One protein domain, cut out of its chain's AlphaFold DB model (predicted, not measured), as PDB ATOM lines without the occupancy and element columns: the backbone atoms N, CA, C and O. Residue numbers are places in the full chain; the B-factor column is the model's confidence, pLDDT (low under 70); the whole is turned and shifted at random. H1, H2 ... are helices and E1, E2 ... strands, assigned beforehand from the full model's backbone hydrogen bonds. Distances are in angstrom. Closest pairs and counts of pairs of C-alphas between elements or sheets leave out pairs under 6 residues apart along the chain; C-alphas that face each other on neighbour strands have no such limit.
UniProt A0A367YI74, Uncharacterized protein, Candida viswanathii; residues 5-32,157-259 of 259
ATOM      1  N   GLU A   5     -41.699 -26.063  19.928       81.56
ATOM      2  CA  GLU A   5     -40.543 -25.836  20.796       81.56
ATOM      3  C   GLU A   5     -40.210 -27.074  21.626       81.56
ATOM      4  O   GLU A   5     -39.060 -27.508  21.634       81.56
ATOM      5  N   ILE A   6     -41.216 -27.723  22.215       84.25
ATOM      6  CA  ILE A   6     -41.032 -28.983  22.944       84.25
ATOM      7  C   ILE A   6     -40.498 -30.075  22.022       84.25
ATOM      8  O   ILE A   6     -39.544 -30.764  22.373       84.25
ATOM      9  N   ASN A   7     -41.016 -30.167  20.796       84.56
ATOM     10  CA  ASN A   7     -40.511 -31.120  19.806       84.56
ATOM     11  C   ASN A   7     -39.021 -30.896  19.461       84.56
ATOM     12  O   ASN A   7     -38.328 -31.859  19.122       84.56
ATOM     13  N   LYS A   8     -38.495 -29.664  19.575       84.56
ATOM     14  CA  LYS A   8     -37.048 -29.401  19.434       84.56
ATOM     15  C   LYS A   8     -36.253 -29.925  20.627       84.56
ATOM     16  O   LYS A   8     -35.171 -30.464  20.419       84.56
ATOM     17  N   ILE A   9     -36.774 -29.776  21.846       87.75
ATOM     18  CA  ILE A   9     -36.105 -30.255  23.064       87.75
ATOM     19  C   ILE A   9     -36.098 -31.789  23.091       87.75
ATOM     20  O   ILE A   9     -35.037 -32.379  23.270       87.75
ATOM     21  N   LEU A  10     -37.233 -32.434  22.792       87.38
ATOM     22  CA  LEU A  10     -37.327 -33.892  22.620       87.38
ATOM     23  C   LEU A  10     -36.339 -34.408  21.566       87.38
ATOM     24  O   LEU A  10     -35.753 -35.476  21.709       87.38
ATOM     25  N   GLY A  11     -36.143 -33.633  20.498       84.94
ATOM     26  CA  GLY A  11     -35.224 -33.950  19.410       84.94
ATOM     27  C   GLY A  11     -33.748 -33.643  19.682       84.94
ATOM     28  O   GLY A  11     -32.940 -33.890  18.787       84.94
ATOM     29  N   LYS A  12     -33.368 -33.118  20.862       85.69
ATOM     30  CA  LYS A  12     -31.953 -32.862  21.213       85.69
ATOM     31  C   LYS A  12     -31.106 -34.126  21.106       85.69
ATOM     32  O   LYS A  12     -29.951 -34.065  20.688       85.69
ATOM     33  N   HIS A  13     -31.699 -35.263  21.458       87.94
ATOM     34  CA  HIS A  13     -31.084 -36.571  21.332       87.94
ATOM     35  C   HIS A  13     -31.856 -37.422  20.318       87.94
ATOM     36  O   HIS A  13     -33.081 -37.331  20.237       87.94
ATOM     37  N   PRO A  14     -31.173 -38.276  19.539       86.88
ATOM     38  CA  PRO A  14     -31.842 -39.133  18.560       86.88
ATOM     39  C   PRO A  14     -32.627 -40.279  19.218       86.88
ATOM     40  O   PRO A  14     -33.571 -40.804  18.630       86.88
ATOM     41  N   LYS A  15     -32.248 -40.669  20.442       88.31
ATOM     42  CA  LYS A  15     -32.846 -41.777  21.185       88.31
ATOM     43  C   LYS A  15     -32.797 -41.568  22.697       88.31
ATOM     44  O   LYS A  15     -31.956 -40.816  23.201       88.31
ATOM     45  N   TYR A  16     -33.624 -42.340  23.390       89.12
ATOM     46  CA  TYR A  16     -33.629 -42.503  24.837       89.12
ATOM     47  C   TYR A  16     -33.601 -43.989  25.207       89.12
ATOM     48  O   TYR A  16     -34.273 -44.811  24.583       89.12
ATOM     49  N   ASP A  17     -32.790 -44.344  26.200       88.19
ATOM     50  CA  ASP A  17     -32.627 -45.725  26.664       88.19
ATOM     51  C   ASP A  17     -33.832 -46.156  27.498       88.19
ATOM     52  O   ASP A  17     -34.331 -47.273  27.355       88.19
ATOM     53  N   THR A  18     -34.336 -45.242  28.332       90.00
ATOM     54  CA  THR A  18     -35.569 -45.417  29.101       90.00
ATOM     55  C   THR A  18     -36.426 -44.164  28.990       90.00
ATOM     56  O   THR A  18     -35.922 -43.047  29.102       90.00
ATOM     57  N   VAL A  19     -37.720 -44.365  28.770       91.00
ATOM     58  CA  VAL A  19     -38.736 -43.318  28.762       91.00
ATOM     59  C   VAL A  19     -39.837 -43.717  29.730       91.00
ATOM     60  O   VAL A  19     -40.393 -44.805  29.606       91.00
ATOM     61  N   HIS A  20     -40.175 -42.833  30.659       91.88
ATOM     62  CA  HIS A  20     -41.362 -42.975  31.492       91.88
ATOM     63  C   HIS A  20     -42.406 -41.961  31.047       91.88
ATOM     64  O   HIS A  20     -42.106 -40.777  30.892       91.88
ATOM     65  N   VAL A  21     -43.630 -42.433  30.840       92.50
ATOM     66  CA  VAL A  21     -44.765 -41.606  30.436       92.50
ATOM     67  C   VAL A  21     -45.883 -41.808  31.436       92.50
ATOM     68  O   VAL A  21     -46.385 -42.920  31.581       92.50
ATOM     69  N   ILE A  22     -46.295 -40.736  32.100       91.75
ATOM     70  CA  ILE A  22     -47.534 -40.711  32.875       91.75
ATOM     71  C   ILE A  22     -48.557 -39.966  32.032       91.75
ATOM     72  O   ILE A  22     -48.336 -38.818  31.645       91.75
ATOM     73  N   THR A  23     -49.642 -40.644  31.679       90.62
ATOM     74  CA  THR A  23     -50.642 -40.133  30.738       90.62
ATOM     75  C   THR A  23     -52.001 -40.777  30.981       90.62
ATOM     76  O   THR A  23     -52.089 -41.881  31.524       90.62
ATOM     77  N   ASP A  24     -53.051 -40.090  30.541       86.25
ATOM     78  CA  ASP A  24     -54.416 -40.623  30.485       86.25
ATOM     79  C   ASP A  24     -54.695 -41.367  29.177       86.25
ATOM     80  O   ASP A  24     -55.661 -42.123  29.069       86.25
ATOM     81  N   SER A  25     -53.834 -41.168  28.178       87.56
ATOM     82  CA  SER A  25     -53.955 -41.785  26.864       87.56
ATOM     83  C   SER A  25     -53.415 -43.219  26.852       87.56
ATOM     84  O   SER A  25     -52.463 -43.570  27.552       87.56
ATOM     85  N   ASP A  26     -53.998 -44.072  26.010       85.06
ATOM     86  CA  ASP A  26     -53.471 -45.416  25.777       85.06
ATOM     87  C   ASP A  26     -52.304 -45.385  24.779       85.06
ATOM     88  O   ASP A  26     -52.434 -44.863  23.668       85.06
ATOM     89  N   LEU A  27     -51.169 -45.971  25.163       83.94
ATOM     90  CA  LEU A  27     -49.938 -45.983  24.373       83.94
ATOM     91  C   LEU A  27     -49.718 -47.278  23.585       83.94
ATOM     92  O   LEU A  27     -48.672 -47.432  22.962       83.94
ATOM     93  N   GLN A  28     -50.695 -48.188  23.545       71.00
ATOM     94  CA  GLN A  28     -50.602 -49.443  22.778       71.00
ATOM     95  C   GLN A  28     -50.265 -49.258  21.285       71.00
ATOM     96  O   GLN A  28     -49.771 -50.182  20.644       71.00
ATOM     97  N   HIS A  29     -50.522 -48.073  20.725       70.62
ATOM     98  CA  HIS A  29     -50.248 -47.741  19.326       70.62
ATOM     99  C   HIS A  29     -48.801 -47.283  19.066       70.62
ATOM    100  O   HIS A  29     -48.383 -47.216  17.908       70.62
ATOM    101  N   LEU A  30     -48.026 -46.960  20.108       75.75
ATOM    102  CA  LEU A  30     -46.595 -46.716  19.960       75.75
ATOM    103  C   LEU A  30     -45.928 -48.056  19.686       75.75
ATOM    104  O   LEU A  30     -45.653 -48.812  20.607       75.75
ATOM    105  N   ALA A  31     -45.684 -48.360  18.419       69.75
ATOM    106  CA  ALA A  31     -44.949 -49.546  18.029       69.75
ATOM    107  C   ALA A  31     -43.680 -49.130  17.285       69.75
ATOM    108  O   ALA A  31     -43.731 -48.432  16.269       69.75
ATOM    109  N   THR A  32     -42.536 -49.553  17.807       70.75
ATOM    110  CA  THR A  32     -41.244 -49.490  17.129       70.75
ATOM    111  C   THR A  32     -40.467 -50.751  17.396       70.75
ATOM    112  O   THR A  32     -40.772 -51.525  18.300       70.75
ATOM    113  N   SER A 157     -40.024 -52.849  24.695       72.69
ATOM    114  CA  SER A 157     -40.878 -53.275  25.792       72.69
ATOM    115  C   SER A 157     -41.666 -52.073  26.282       72.69
ATOM    116  O   SER A 157     -41.073 -51.048  26.624       72.69
ATOM    117  N   ILE A 158     -42.986 -52.222  26.322       82.88
ATOM    118  CA  ILE A 158     -43.871 -51.340  27.074       82.88
ATOM    119  C   ILE A 158     -44.297 -52.109  28.315       82.88
ATOM    120  O   ILE A 158     -44.951 -53.146  28.214       82.88
ATOM    121  N   GLU A 159     -43.951 -51.578  29.477       86.75
ATOM    122  CA  GLU A 159     -44.499 -52.020  30.754       86.75
ATOM    123  C   GLU A 159     -45.547 -51.009  31.199       86.75
ATOM    124  O   GLU A 159     -45.291 -49.803  31.210       86.75
ATOM    125  N   LYS A 160     -46.745 -51.498  31.523       88.69
ATOM    126  CA  LYS A 160     -47.869 -50.682  31.976       88.69
ATOM    127  C   LYS A 160     -48.103 -50.955  33.453       88.69
ATOM    128  O   LYS A 160     -48.581 -52.031  33.798       88.69
ATOM    129  N   ASN A 161     -47.833 -49.951  34.277       87.06
ATOM    130  CA  ASN A 161     -48.044 -49.993  35.717       87.06
ATOM    131  C   ASN A 161     -48.951 -48.839  36.151       87.06
ATOM    132  O   ASN A 161     -49.256 -47.915  35.391       87.06
ATOM    133  N   VAL A 162     -49.406 -48.917  37.392       85.75
ATOM    134  CA  VAL A 162     -50.164 -47.855  38.041       85.75
ATOM    135  C   VAL A 162     -49.208 -47.080  38.941       85.75
ATOM    136  O   VAL A 162     -48.354 -47.672  39.591       85.75
ATOM    137  N   THR A 163     -49.323 -45.756  38.955       83.81
ATOM    138  CA  THR A 163     -48.566 -44.893  39.866       83.81
ATOM    139  C   THR A 163     -49.509 -43.931  40.574       83.81
ATOM    140  O   THR A 163     -50.581 -43.599  40.059       83.81
ATOM    141  N   LYS A 164     -49.121 -43.492  41.768       80.81
ATOM    142  CA  LYS A 164     -49.818 -42.436  42.498       80.81
ATOM    143  C   LYS A 164     -49.072 -41.138  42.264       80.81
ATOM    144  O   LYS A 164     -47.866 -41.100  42.476       80.81
ATOM    145  N   ILE A 165     -49.778 -40.097  41.845       81.25
ATOM    146  CA  ILE A 165     -49.213 -38.758  41.712       81.25
ATOM    147  C   ILE A 165     -49.935 -37.790  42.650       81.25
ATOM    148  O   ILE A 165     -51.124 -37.972  42.910       81.25
ATOM    149  N   PRO A 166     -49.246 -36.775  43.178       78.88
ATOM    150  CA  PRO A 166     -49.887 -35.778  44.019       78.88
ATOM    151  C   PRO A 166     -50.883 -34.910  43.248       78.88
ATOM    152  O   PRO A 166     -50.613 -34.478  42.126       78.88
ATOM    153  N   VAL A 167     -52.026 -34.625  43.869       77.44
ATOM    154  CA  VAL A 167     -53.041 -33.726  43.314       77.44
ATOM    155  C   VAL A 167     -52.533 -32.287  43.376       77.44
ATOM    156  O   VAL A 167     -52.019 -31.842  44.400       77.44
ATOM    157  N   GLY A 168     -52.714 -31.538  42.285       71.38
ATOM    158  CA  GLY A 168     -52.406 -30.106  42.255       71.38
ATOM    159  C   GLY A 168     -50.913 -29.782  42.250       71.38
ATOM    160  O   GLY A 168     -50.534 -28.698  42.686       71.38
ATOM    161  N   LEU A 169     -50.076 -30.698  41.753       73.25
ATOM    162  CA  LEU A 169     -48.649 -30.467  41.550       73.25
ATOM    163  C   LEU A 169     -48.472 -29.230  40.648       73.25
ATOM    164  O   LEU A 169     -48.807 -29.245  39.466       73.25
ATOM    165  N   LYS A 170     -48.021 -28.115  41.211       70.00
ATOM    166  CA  LYS A 170     -47.871 -26.849  40.493       70.00
ATOM    167  C   LYS A 170     -46.510 -26.257  40.800       70.00
ATOM    168  O   LYS A 170     -46.124 -26.177  41.959       70.00
ATOM    169  N   CYS A 171     -45.837 -25.760  39.775       63.72
ATOM    170  CA  CYS A 171     -44.630 -24.943  39.896       63.72
ATOM    171  C   CYS A 171     -44.992 -23.460  40.105       63.72
ATOM    172  O   CYS A 171     -44.390 -22.556  39.521       63.72
ATOM    173  N   GLU A 172     -46.030 -23.166  40.891       59.62
ATOM    174  CA  GLU A 172     -46.328 -21.774  41.233       59.62
ATOM    175  C   GLU A 172     -45.293 -21.301  42.266       59.62
ATOM    176  O   GLU A 172     -45.169 -21.887  43.336       59.62
ATOM    177  N   GLY A 173     -44.542 -20.241  41.944       53.59
ATOM    178  CA  GLY A 173     -43.667 -19.565  42.911       53.59
ATOM    179  C   GLY A 173     -42.230 -20.084  43.030       53.59
ATOM    180  O   GLY A 173     -41.575 -19.769  44.016       53.59
ATOM    181  N   ILE A 174     -41.702 -20.822  42.043       60.75
ATOM    182  CA  ILE A 174     -40.292 -21.258  42.056       60.75
ATOM    183  C   ILE A 174     -39.349 -20.093  41.695       60.75
ATOM    184  O   ILE A 174     -38.862 -19.956  40.563       60.75
ATOM    185  N   GLU A 175     -39.114 -19.220  42.673       62.12
ATOM    186  CA  GLU A 175     -38.276 -18.027  42.528       62.12
ATOM    187  C   GLU A 175     -36.775 -18.344  42.629       62.12
ATOM    188  O   GLU A 175     -35.968 -17.661  41.993       62.12
ATOM    189  N   ASN A 176     -36.392 -19.395  43.365       74.62
ATOM    190  CA  ASN A 176     -34.995 -19.776  43.598       74.62
ATOM    191  C   ASN A 176     -34.638 -21.159  43.005       74.62
ATOM    192  O   ASN A 176     -35.481 -21.872  42.462       74.62
ATOM    193  N   GLU A 177     -33.346 -21.500  43.026       78.75
ATOM    194  CA  GLU A 177     -32.807 -22.731  42.431       78.75
ATOM    195  C   GLU A 177     -33.099 -23.988  43.268       78.75
ATOM    196  O   GLU A 177     -33.236 -25.072  42.701       78.75
ATOM    197  N   ASP A 178     -33.212 -23.850  44.588       77.69
ATOM    198  CA  ASP A 178     -33.395 -24.973  45.510       77.69
ATOM    199  C   ASP A 178     -34.815 -25.541  45.398       77.69
ATOM    200  O   ASP A 178     -34.974 -26.733  45.136       77.69
ATOM    201  N   ASP A 179     -35.834 -24.679  45.399       75.88
ATOM    202  CA  ASP A 179     -37.240 -25.052  45.171       75.88
ATOM    203  C   ASP A 179     -37.422 -25.768  43.816       75.88
ATOM    204  O   ASP A 179     -38.220 -26.693  43.646       75.88
ATOM    205  N   ARG A 180     -36.626 -25.357  42.823       78.75
ATOM    206  CA  ARG A 180     -36.618 -25.905  41.460       78.75
ATOM    207  C   ARG A 180     -36.037 -27.323  41.430       78.75
ATOM    208  O   ARG A 180     -36.528 -28.162  40.673       78.75
ATOM    209  N   LYS A 181     -35.017 -27.593  42.252       80.69
ATOM    210  CA  LYS A 181     -34.415 -28.925  42.432       80.69
ATOM    211  C   LYS A 181     -35.327 -29.854  43.222       80.69
ATOM    212  O   LYS A 181     -35.501 -30.994  42.803       80.69
ATOM    213  N   GLU A 182     -35.942 -29.365  44.296       78.19
ATOM    214  CA  GLU A 182     -36.896 -30.147  45.089       78.19
ATOM    215  C   GLU A 182     -38.093 -30.586  44.237       78.19
ATOM    216  O   GLU A 182     -38.462 -31.761  44.227       78.19
ATOM    217  N   PHE A 183     -38.654 -29.671  43.439       80.50
ATOM    218  CA  PHE A 183     -39.745 -30.003  42.525       80.50
ATOM    219  C   PHE A 183     -39.323 -31.025  41.461       80.50
ATOM    220  O   PHE A 183     -40.046 -31.983  41.182       80.50
ATOM    221  N   TYR A 184     -38.133 -30.858  40.881       84.56
ATOM    222  CA  TYR A 184     -37.586 -31.819  39.927       84.56
ATOM    223  C   TYR A 184     -37.425 -33.222  40.531       84.56
ATOM    224  O   TYR A 184     -37.798 -34.221  39.904       84.56
ATOM    225  N   GLU A 185     -36.885 -33.305  41.748       80.69
ATOM    226  CA  GLU A 185     -36.740 -34.561  42.482       80.69
ATOM    227  C   GLU A 185     -38.110 -35.213  42.692       80.69
ATOM    228  O   GLU A 185     -38.301 -36.377  42.339       80.69
ATOM    229  N   LEU A 186     -39.098 -34.440  43.146       81.00
ATOM    230  CA  LEU A 186     -40.472 -34.888  43.366       81.00
ATOM    231  C   LEU A 186     -41.093 -35.560  42.133       81.00
ATOM    232  O   LEU A 186     -41.663 -36.654  42.211       81.00
ATOM    233  N   VAL A 187     -40.980 -34.914  40.972       83.94
ATOM    234  CA  VAL A 187     -41.541 -35.437  39.721       83.94
ATOM    235  C   VAL A 187     -40.754 -36.666  39.249       83.94
ATOM    236  O   VAL A 187     -41.335 -37.626  38.732       83.94
ATOM    237  N   THR A 188     -39.440 -36.688  39.484       83.12
ATOM    238  CA  THR A 188     -38.590 -37.852  39.201       83.12
ATOM    239  C   THR A 188     -39.014 -39.070  40.024       83.12
ATOM    240  O   THR A 188     -39.100 -40.173  39.477       83.12
ATOM    241  N   LEU A 189     -39.372 -38.891  41.302       79.25
ATOM    242  CA  LEU A 189     -39.882 -39.982  42.143       79.25
ATOM    243  C   LEU A 189     -41.126 -40.639  41.533       79.25
ATOM    244  O   LEU A 189     -41.216 -41.867  41.493       79.25
ATOM    245  N   CYS A 190     -42.042 -39.831  40.989       80.94
ATOM    246  CA  CYS A 190     -43.261 -40.316  40.338       80.94
ATOM    247  C   CYS A 190     -42.958 -41.211  39.118       80.94
ATOM    248  O   CYS A 190     -43.728 -42.122  38.788       80.94
ATOM    249  N   CYS A 191     -41.826 -40.970  38.451       81.94
ATOM    250  CA  CYS A 191     -41.396 -41.716  37.272       81.94
ATOM    251  C   CYS A 191     -40.662 -43.017  37.621       81.94
ATOM    252  O   CYS A 191     -40.850 -44.012  36.925       81.94
ATOM    253  N   CYS A 192     -39.863 -43.018  38.691       72.81
ATOM    254  CA  CYS A 192     -38.880 -44.072  38.950       72.81
ATOM    255  C   CYS A 192     -39.313 -45.134  39.973       72.81
ATOM    256  O   CYS A 192     -38.840 -46.265  39.884       72.81
ATOM    257  N   PHE A 193     -40.196 -44.820  40.927       65.81
ATOM    258  CA  PHE A 193     -40.565 -45.767  41.990       65.81
ATOM    259  C   PHE A 193     -41.898 -46.456  41.710       65.81
ATOM    260  O   PHE A 193     -42.885 -45.821  41.343       65.81
ATOM    261  N   GLU A 194     -41.938 -47.782  41.838       55.28
ATOM    262  CA  GLU A 194     -43.187 -48.549  41.815       55.28
ATOM    263  C   GLU A 194     -43.784 -48.516  43.224       55.28
ATOM    264  O   GLU A 194     -43.097 -48.855  44.184       55.28
ATOM    265  N   ASP A 195     -45.028 -48.054  43.357       53.44
ATOM    266  CA  ASP A 195     -45.830 -48.112  44.592       53.44
ATOM    267  C   ASP A 195     -45.260 -47.460  45.866       53.44
ATOM    268  O   ASP A 195     -45.809 -47.633  46.957       53.44
ATOM    269  N   VAL A 196     -44.220 -46.637  45.749       52.47
ATOM    270  CA  VAL A 196     -43.564 -46.018  46.899       52.47
ATOM    271  C   VAL A 196     -43.488 -44.503  46.729       52.47
ATOM    272  O   VAL A 196     -42.475 -43.942  46.328       52.47
ATOM    273  N   ILE A 197     -44.570 -43.826  47.111       54.59
ATOM    274  CA  ILE A 197     -44.441 -42.528  47.780       54.59
ATOM    275  C   ILE A 197     -44.485 -42.852  49.274       54.59
ATOM    276  O   ILE A 197     -45.534 -42.801  49.913       54.59
ATOM    277  N   HIS A 198     -43.361 -43.306  49.832       50.78
ATOM    278  CA  HIS A 198     -43.177 -43.180  51.278       50.78
ATOM    279  C   HIS A 198     -43.050 -41.693  51.575       50.78
ATOM    280  O   HIS A 198     -42.473 -40.999  50.745       50.78
ATOM    281  N   ASN A 199     -43.611 -41.237  52.702       50.81
ATOM    282  CA  ASN A 199     -43.524 -39.871  53.229       50.81
ATOM    283  C   ASN A 199     -42.130 -39.275  52.986       50.81
ATOM    284  O   ASN A 199     -41.242 -39.427  53.820       50.81
ATOM    285  N   ASN A 200     -41.923 -38.677  51.817       55.47
ATOM    286  CA  ASN A 200     -40.670 -38.045  51.473       55.47
ATOM    287  C   ASN A 200     -40.785 -36.625  52.010       55.47
ATOM    288  O   ASN A 200     -41.841 -35.993  51.869       55.47
ATOM    289  N   ASP A 201     -39.725 -36.140  52.642       55.72
ATOM    290  CA  ASP A 201     -39.694 -34.814  53.255       55.72
ATOM    291  C   ASP A 201     -40.066 -33.728  52.225       55.72
ATOM    292  O   ASP A 201     -40.752 -32.769  52.577       55.72
ATOM    293  N   ALA A 202     -39.777 -33.966  50.937       58.56
ATOM    294  CA  ALA A 202     -40.170 -33.122  49.805       58.56
ATOM    295  C   ALA A 202     -41.697 -33.005  49.561       58.56
ATOM    296  O   ALA A 202     -42.173 -31.963  49.123       58.56
ATOM    297  N   PHE A 203     -42.511 -34.038  49.832       61.59
ATOM    298  CA  PHE A 203     -43.981 -33.904  49.713       61.59
ATOM    299  C   PHE A 203     -44.565 -33.144  50.906       61.59
ATOM    300  O   PHE A 203     -45.537 -32.399  50.764       61.59
ATOM    301  N   THR A 204     -43.965 -33.344  52.083       60.28
ATOM    302  CA  THR A 204     -44.384 -32.690  53.326       60.28
ATOM    303  C   THR A 204     -44.074 -31.194  53.278       60.28
ATOM    304  O   THR A 204     -44.923 -30.395  53.674       60.28
ATOM    305  N   SER A 205     -42.913 -30.799  52.737       57.94
ATOM    306  CA  SER A 205     -42.541 -29.389  52.545       57.94
ATOM    307  C   SER A 205     -43.501 -28.652  51.604       57.94
ATOM    308  O   SER A 205     -43.840 -27.498  51.857       57.94
ATOM    309  N   LEU A 206     -44.030 -29.338  50.586       60.59
ATOM    310  CA  LEU A 206     -44.973 -28.782  49.608       60.59
ATOM    311  C   LEU A 206     -46.454 -28.889  50.019       60.59
ATOM    312  O   LEU A 206     -47.336 -28.529  49.243       60.59
ATOM    313  N   SER A 207     -46.748 -29.354  51.241       60.72
ATOM    314  CA  SER A 207     -48.115 -29.487  51.780       60.72
ATOM    315  C   SER A 207     -49.069 -30.305  50.897       60.72
ATOM    316  O   SER A 207     -50.274 -30.038  50.865       60.72
ATOM    317  N   ILE A 208     -48.560 -31.307  50.174       64.69
ATOM    318  CA  ILE A 208     -49.401 -32.072  49.255       64.69
ATOM    319  C   ILE A 208     -50.108 -33.205  50.003       64.69
ATOM    320  O   ILE A 208     -49.474 -34.154  50.461       64.69
ATOM    321  N   GLY A 209     -51.431 -33.087  50.146       63.66
ATOM    322  CA  GLY A 209     -52.229 -33.995  50.977       63.66
ATOM    323  C   GLY A 209     -52.907 -35.151  50.237       63.66
ATOM    324  O   GLY A 209     -53.060 -36.230  50.806       63.66
ATOM    325  N   GLU A 210     -53.322 -34.952  48.985       76.38
ATOM    326  CA  GLU A 210     -54.093 -35.945  48.227       76.38
ATOM    327  C   GLU A 210     -53.274 -36.539  47.079       76.38
ATOM    328  O   GLU A 210     -52.501 -35.845  46.418       76.38
ATOM    329  N   LEU A 211     -53.460 -37.840  46.831       80.00
ATOM    330  CA  LEU A 211     -52.836 -38.572  45.732       80.00
ATOM    331  C   LEU A 211     -53.912 -39.087  44.774       80.00
ATOM    332  O   LEU A 211     -54.899 -39.684  45.207       80.00
ATOM    333  N   GLU A 212     -53.682 -38.944  43.475       83.38
ATOM    334  CA  GLU A 212     -54.499 -39.537  42.422       83.38
ATOM    335  C   GLU A 212     -53.762 -40.677  41.716       83.38
ATOM    336  O   GLU A 212     -52.536 -40.732  41.657       83.38
ATOM    337  N   THR A 213     -54.525 -41.628  41.188       85.19
ATOM    338  CA  THR A 213     -53.978 -42.804  40.508       85.19
ATOM    339  C   THR A 213     -53.903 -42.551  39.006       85.19
ATOM    340  O   THR A 213     -54.915 -42.223  38.390       85.19
ATOM    341  N   ARG A 214     -52.727 -42.745  38.403       88.25
ATOM    342  CA  ARG A 214     -52.493 -42.573  36.963       88.25
ATOM    343  C   ARG A 214     -51.803 -43.786  36.353       88.25
ATOM    344  O   ARG A 214     -51.152 -44.575  37.039       88.25
ATOM    345  N   THR A 215     -51.929 -43.913  35.037       89.50
ATOM    346  CA  THR A 215     -51.208 -44.940  34.283       89.50
ATOM    347  C   THR A 215     -49.791 -44.463  33.998       89.50
ATOM    348  O   THR A 215     -49.598 -43.369  33.466       89.50
ATOM    349  N   ARG A 216     -48.806 -45.309  34.308       90.56
ATOM    350  CA  ARG A 216     -47.407 -45.123  33.925       90.56
ATOM    351  C   ARG A 216     -47.011 -46.171  32.896       90.56
ATOM    352  O   ARG A 216     -47.159 -47.369  33.130       90.56
ATOM    353  N   TYR A 217     -46.440 -45.711  31.795       90.38
ATOM    354  CA  TYR A 217     -45.770 -46.549  30.815       90.38
ATOM    355  C   TYR A 217     -44.261 -46.396  30.955       90.38
ATOM    356  O   TYR A 217     -43.746 -45.279  30.918       90.38
ATOM    357  N   THR A 218     -43.552 -47.514  31.078       89.50
ATOM    358  CA  THR A 218     -42.095 -47.566  30.949       89.50
ATOM    359  C   THR A 218     -41.763 -48.158  29.591       89.50
ATOM    360  O   THR A 218     -42.110 -49.302  29.299       89.50
ATOM    361  N   LEU A 219     -41.090 -47.370  28.759       87.94
ATOM    362  CA  LEU A 219     -40.640 -47.765  27.434       87.94
ATOM    363  C   LEU A 219     -39.114 -47.860  27.412       87.94
ATOM    364  O   LEU A 219     -38.416 -47.020  27.986       87.94
ATOM    365  N   LYS A 220     -38.584 -48.870  26.724       86.75
ATOM    366  CA  LYS A 220     -37.137 -49.064  26.552       86.75
ATOM    367  C   LYS A 220     -36.723 -48.860  25.103       86.75
ATOM    368  O   LYS A 220     -37.415 -49.293  24.187       86.75
ATOM    369  N   ASN A 221     -35.553 -48.251  24.918       84.56
ATOM    370  CA  ASN A 221     -34.918 -48.031  23.622       84.56
ATOM    371  C   ASN A 221     -35.828 -47.304  22.612       84.56
ATOM    372  O   ASN A 221     -36.157 -47.829  21.549       84.56
ATOM    373  N   VAL A 222     -36.203 -46.068  22.932       85.75
ATOM    374  CA  VAL A 222     -37.170 -45.280  22.161       85.75
ATOM    375  C   VAL A 222     -36.461 -44.252  21.281       85.75
ATOM    376  O   VAL A 222     -35.618 -43.492  21.755       85.75
ATOM    377  N   ALA A 223     -36.813 -44.197  19.995       86.88
ATOM    378  CA  ALA A 223     -36.394 -43.109  19.111       86.88
ATOM    379  C   ALA A 223     -37.128 -41.814  19.492       86.88
ATOM    380  O   ALA A 223     -38.338 -41.831  19.723       86.88
ATOM    381  N   SER A 224     -36.435 -40.672  19.532       88.38
ATOM    382  CA  SER A 224     -37.065 -39.410  19.959       88.38
ATOM    383  C   SER A 224     -38.181 -38.937  19.023       88.38
ATOM    384  O   SER A 224     -39.118 -38.270  19.460       88.38
ATOM    385  N   SER A 225     -38.136 -39.338  17.750       85.19
ATOM    386  CA  SER A 225     -39.212 -39.159  16.766       85.19
ATOM    387  C   SER A 225     -40.568 -39.674  17.255       85.19
ATOM    388  O   SER A 225     -41.583 -39.075  16.918       85.19
ATOM    389  N   LYS A 226     -40.594 -40.731  18.074       83.31
ATOM    390  CA  LYS A 226     -41.822 -41.361  18.586       83.31
ATOM    391  C   LYS A 226     -42.466 -40.650  19.755       83.31
ATOM    392  O   LYS A 226     -43.613 -40.919  20.082       83.31
ATOM    393  N   LEU A 227     -41.713 -39.764  20.387       87.38
ATOM    394  CA  LEU A 227     -42.196 -38.947  21.489       87.38
ATOM    395  C   LEU A 227     -42.858 -37.667  20.977       87.38
ATOM    396  O   LEU A 227     -43.547 -36.982  21.733       87.38
ATOM    397  N   LYS A 228     -42.654 -37.344  19.692       82.69
ATOM    398  CA  LYS A 228     -43.343 -36.236  19.040       82.69
ATOM    399  C   LYS A 228     -44.833 -36.532  19.051       82.69
ATOM    400  O   LYS A 228     -45.258 -37.639  18.741       82.69
ATOM    401  N   ASP A 229     -45.597 -35.526  19.448       77.06
ATOM    402  CA  ASP A 229     -47.061 -35.548  19.471       77.06
ATOM    403  C   ASP A 229     -47.699 -36.561  20.435       77.06
ATOM    404  O   ASP A 229     -48.926 -36.647  20.506       77.06
ATOM    405  N   LEU A 230     -46.887 -37.248  21.247       84.75
ATOM    406  CA  LEU A 230     -47.365 -38.056  22.357       84.75
ATOM    407  C   LEU A 230     -48.115 -37.171  23.356       84.75
ATOM    408  O   LEU A 230     -47.642 -36.088  23.722       84.75
ATOM    409  N   ASP A 231     -49.265 -37.644  23.827       86.19
ATOM    410  CA  ASP A 231     -49.943 -37.003  24.941       86.19
ATOM    411  C   ASP A 231     -49.424 -37.538  26.276       86.19
ATOM    412  O   ASP A 231     -49.331 -38.749  26.490       86.19
ATOM    413  N   TRP A 232     -49.058 -36.624  27.165       90.38
ATOM    414  CA  TRP A 232     -48.446 -36.927  28.450       90.38
ATOM    415  C   TRP A 232     -48.702 -35.799  29.443       90.38
ATOM    416  O   TRP A 232     -48.790 -34.628  29.067       90.38
ATOM    417  N   LEU A 233     -48.791 -36.189  30.713       90.94
ATOM    418  CA  LEU A 233     -48.784 -35.304  31.871       90.94
ATOM    419  C   LEU A 233     -47.353 -35.124  32.391       90.94
ATOM    420  O   LEU A 233     -46.895 -34.003  32.594       90.94
ATOM    421  N   ILE A 234     -46.626 -36.236  32.534       92.00
ATOM    422  CA  ILE A 234     -45.200 -36.262  32.870       92.00
ATOM    423  C   ILE A 234     -44.481 -37.130  31.839       92.00
ATOM    424  O   ILE A 234     -44.928 -38.239  31.529       92.00
ATOM    425  N   LEU A 235     -43.360 -36.632  31.326       93.06
ATOM    426  CA  LEU A 235     -42.493 -37.348  30.401       93.06
ATOM    427  C   LEU A 235     -41.046 -37.280  30.902       93.06
ATOM    428  O   LEU A 235     -40.437 -36.216  30.896       93.06
ATOM    429  N   SER A 236     -40.495 -38.422  31.310       93.38
ATOM    430  CA  SER A 236     -39.119 -38.549  31.805       93.38
ATOM    431  C   SER A 236     -38.271 -39.333  30.815       93.38
ATOM    432  O   SER A 236     -38.607 -40.467  30.469       93.38
ATOM    433  N   LEU A 237     -37.183 -38.735  30.339       93.12
ATOM    434  CA  LEU A 237     -36.352 -39.231  29.247       93.12
ATOM    435  C   LEU A 237     -34.910 -39.401  29.711       93.12
ATOM    436  O   LEU A 237     -34.270 -38.435  30.120       93.12
ATOM    437  N   HIS A 238     -34.382 -40.616  29.585       90.81
ATOM    438  CA  HIS A 238     -33.048 -40.961  30.071       90.81
ATOM    439  C   HIS A 238     -32.176 -41.500  28.937       90.81
ATOM    440  O   HIS A 238     -32.596 -42.400  28.201       90.81
ATOM    441  N   ASN A 239     -30.950 -40.985  28.800       87.00
ATOM    442  CA  ASN A 239     -29.911 -41.614  27.982       87.00
ATOM    443  C   ASN A 239     -28.505 -41.415  28.565       87.00
ATOM    444  O   ASN A 239     -28.036 -40.291  28.718       87.00
ATOM    445  N   GLY A 240     -27.797 -42.507  28.859       80.69
ATOM    446  CA  GLY A 240     -26.494 -42.429  29.532       80.69
ATOM    447  C   GLY A 240     -26.522 -41.494  30.753       80.69
ATOM    448  O   GLY A 240     -27.127 -41.830  31.764       80.69
ATOM    449  N   ASN A 241     -25.908 -40.313  30.619       77.12
ATOM    450  CA  ASN A 241     -25.797 -39.306  31.680       77.12
ATOM    451  C   ASN A 241     -26.800 -38.145  31.585       77.12
ATOM    452  O   ASN A 241     -26.717 -37.259  32.426       77.12
ATOM    453  N   ASN A 242     -27.688 -38.099  30.585       84.56
ATOM    454  CA  ASN A 242     -28.669 -37.016  30.486       84.56
ATOM    455  C   ASN A 242     -30.032 -37.486  30.986       84.56
ATOM    456  O   ASN A 242     -30.502 -38.579  30.632       84.56
ATOM    457  N   HIS A 243     -30.692 -36.614  31.742       88.94
ATOM    458  CA  HIS A 243     -32.066 -36.802  32.179       88.94
ATOM    459  C   HIS A 243     -32.871 -35.542  31.872       88.94
ATOM    460  O   HIS A 243     -32.689 -34.493  32.485       88.94
ATOM    461  N   LEU A 244     -33.786 -35.661  30.908       91.12
ATOM    462  CA  LEU A 244     -34.761 -34.621  30.604       91.12
ATOM    463  C   LEU A 244     -36.110 -34.997  31.195       91.12
ATOM    464  O   LEU A 244     -36.617 -36.090  30.949       91.12
ATOM    465  N   LEU A 245     -36.711 -34.067  31.918       91.81
ATOM    466  CA  LEU A 245     -38.034 -34.218  32.487       91.81
ATOM    467  C   LEU A 245     -38.935 -33.101  31.976       91.81
ATOM    468  O   LEU A 245     -38.587 -31.922  32.046       91.81
ATOM    469  N   PHE A 246     -40.108 -33.486  31.494       91.31
ATOM    470  CA  PHE A 246     -41.164 -32.570  31.110       91.31
ATOM    471  C   PHE A 246     -42.363 -32.778  32.014       91.31
ATOM    472  O   PHE A 246     -42.803 -33.914  32.225       91.31
ATOM    473  N   TYR A 247     -42.919 -31.672  32.486       89.62
ATOM    474  CA  TYR A 247     -44.137 -31.664  33.270       89.62
ATOM    475  C   TYR A 247     -45.146 -30.687  32.674       89.62
ATOM    476  O   TYR A 247     -44.796 -29.578  32.275       89.62
ATOM    477  N   ARG A 248     -46.400 -31.125  32.566       87.56
ATOM    478  CA  ARG A 248     -47.506 -30.328  32.045       87.56
ATOM    479  C   ARG A 248     -48.551 -30.132  33.152       87.56
ATOM    480  O   ARG A 248     -49.476 -30.936  33.224       87.56
ATOM    481  N   PRO A 249     -48.434 -29.098  34.007       76.00
ATOM    482  CA  PRO A 249     -49.429 -28.833  35.051       76.00
ATOM    483  C   PRO A 249     -50.807 -28.487  34.481       76.00
ATOM    484  O   PRO A 249     -51.833 -28.784  35.089       76.00
ATOM    485  N   ASP A 250     -50.833 -27.866  33.303       77.56
ATOM    486  CA  ASP A 250     -52.045 -27.507  32.582       77.56
ATOM    487  C   ASP A 250     -51.788 -27.519  31.058       77.56
ATOM    488  O   ASP A 250     -50.637 -27.546  30.621       77.56
ATOM    489  N   PRO A 251     -52.828 -27.505  30.205       74.88
ATOM    490  CA  PRO A 251     -52.650 -27.594  28.754       74.88
ATOM    491  C   PRO A 251     -51.835 -26.466  28.098       74.88
ATOM    492  O   PRO A 251     -51.378 -26.647  26.968       74.88
ATOM    493  N   ALA A 252     -51.692 -25.309  28.750       76.94
ATOM    494  CA  ALA A 252     -50.996 -24.132  28.235       76.94
ATOM    495  C   ALA A 252     -49.541 -24.030  28.721       76.94
ATOM    496  O   ALA A 252     -48.727 -23.395  28.046       76.94
ATOM    497  N   THR A 253     -49.204 -24.671  29.841       81.38
ATOM    498  CA  THR A 253     -47.890 -24.565  30.482       81.38
ATOM    499  C   THR A 253     -47.126 -25.883  30.413       81.38
ATOM    500  O   THR A 253     -47.652 -26.949  30.730       81.38
ATOM    501  N   ILE A 254     -45.857 -25.818  30.004       85.88
ATOM    502  CA  ILE A 254     -44.942 -26.961  30.034       85.88
ATOM    503  C   ILE A 254     -43.646 -26.525  30.702       85.88
ATOM    504  O   ILE A 254     -42.972 -25.610  30.228       85.88
ATOM    505  N   GLU A 255     -43.282 -27.228  31.762       86.81
ATOM    506  CA  GLU A 255     -42.004 -27.086  32.441       86.81
ATOM    507  C   GLU A 255     -41.019 -28.129  31.944       86.81
ATOM    508  O   GLU A 255     -41.375 -29.276  31.655       86.81
ATOM    509  N   VAL A 256     -39.763 -27.705  31.835       88.62
ATOM    510  CA  VAL A 256     -38.672 -28.519  31.318       88.62
ATOM    511  C   VAL A 256     -37.502 -28.427  32.275       88.62
ATOM    512  O   VAL A 256     -37.021 -27.335  32.575       88.62
ATOM    513  N   TYR A 257     -37.018 -29.587  32.690       87.12
ATOM    514  CA  TYR A 257     -35.846 -29.734  33.533       87.12
ATOM    515  C   TYR A 257     -34.845 -30.650  32.839       87.12
ATOM    516  O   TYR A 257     -35.222 -31.652  32.229       87.12
ATOM    517  N   GLU A 258     -33.569 -30.298  32.908       84.38
ATOM    518  CA  GLU A 258     -32.487 -31.005  32.228       84.38
ATOM    519  C   GLU A 258     -31.280 -31.057  33.156       84.38
ATOM    520  O   GLU A 258     -30.850 -30.020  33.671       84.38
ATOM    521  N   ILE A 259     -30.775 -32.271  33.361       73.88
ATOM    522  CA  ILE A 259     -29.531 -32.571  34.073       73.88
ATOM    523  C   ILE A 259     -28.601 -33.310  33.117       73.88
ATOM    524  O   ILE A 259     -29.088 -34.245  32.430       73.88
TER     525      ILE A 259
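AT A GLANCE: This is residues 5 to 32 and 157 to 259 of the 259 residues of an uncharacterized protein of Candida viswanathii (UniProt A0A367YI74). A twisted sheet of six strands curls round one long helix, H2, which lies in the hollow on one face, while two short helices, H1 and H4, cover part of the other face. The small helix H3 packs on H2 on its side away from the sheet. The printed part has 131 residues, with four named helices and six named strands in the order H1 E1 E2 H2 H3 E3 H4 E4 E5 E6. The sheet runs E2 E3 E1 E4 E5 E6, antiparallel throughout, and the class is mixed, helices and strands. The whole is compact, with a radius of gyration of the C-alphas of 14.3 A and spans of 40 by 29 by 29 A.

HOW THE PARTS SIT: Begin at H1, residues 5 to 10, which is on the sheet with 15 pairs of C-alphas within 10 A. Next look at E1, residues 15 to 23, an inner strand that bends by 78 degrees at residue 18. Its neighbours are E3, residues 211 to 223, where N 19 and O 219 are within hydrogen-bond range at 2.9 A, and E4, residues 234 to 239, where N 20 and O 236 are 2.8 A apart. Past the cut comes E2, residues 158 to 166, an edge strand antiparallel to E3 at 143 degrees, with N 161 and O 216 at 2.9 A. Then find H2, residues 177 to 192, on the opposite face from H1, with the sheet curled round it. The closest C-alphas of H2 and E1 are those of Cys 191 and His 20, 5.9 A apart; those of H2 and E2 are Cys 190 and Ile 165, at 6.3 A. H3, residues 201 to 205, is not on the sheet; it touches H2 at that helix's residues 182 to 186 alone, and the closest C-alphas are those of Glu 182 and Ala 202, 6.5 A apart. E3 bends by 74 degrees at residue 220, and H4, residues 224 to 227, follows it over E1, on the same face as H1. H1 and H4 are close but not clearly touching, with the C-alphas of Leu 10 and Ser 224 closest at 6.1 A. E3, H4 and E4 form a split strand-helix-strand unit, two strands running the same way with E1 between them, and its crossover is right-handed. E4, E5, residues 242 to 250, and E6, residues 253 to 258, form a meander, each strand the antiparallel neighbour of the one before. In its two hairpins, N 237 and O 244 are 2.8 A apart, and N 245 and O 257 are 2.9 A apart. In H1, H2 and H3 every O i to N i+4 pair is within hydrogen-bond range; H4 is too short for such a pair.

IN THESE COORDINATES: Find C-alpha 5 at (-40.543, -25.836, 20.796), where H1 begins. E1 measures 20.3 A from first to last C-alpha and E2 23.8 A. H2 starts at C-alpha 177, (-32.807, -22.731, 42.431), and runs 22.5 A. H3 and H4 are short, at 6.2 and 5.4 A. E3, the longest strand with 13 residues, covers 31.6 A, E4 16.9 A and E5 25.3 A. E6 runs 16.8 A to C-alpha 258 at (-32.487, -31.005, 32.228).

THE WHOLE: The two C-alphas farthest apart, those of Thr 32 and Ser 205, are 40.7 A apart. Residues 33 to 156 are cut out, and C-alphas 32 and 157 are 9.5 A apart across the cut. Of the links that are printed whole, none is long. The mean pLDDT of the printed part is 79.5; look for values under 70 at residue 31, residues 171 to 175 and residues 193 to 209.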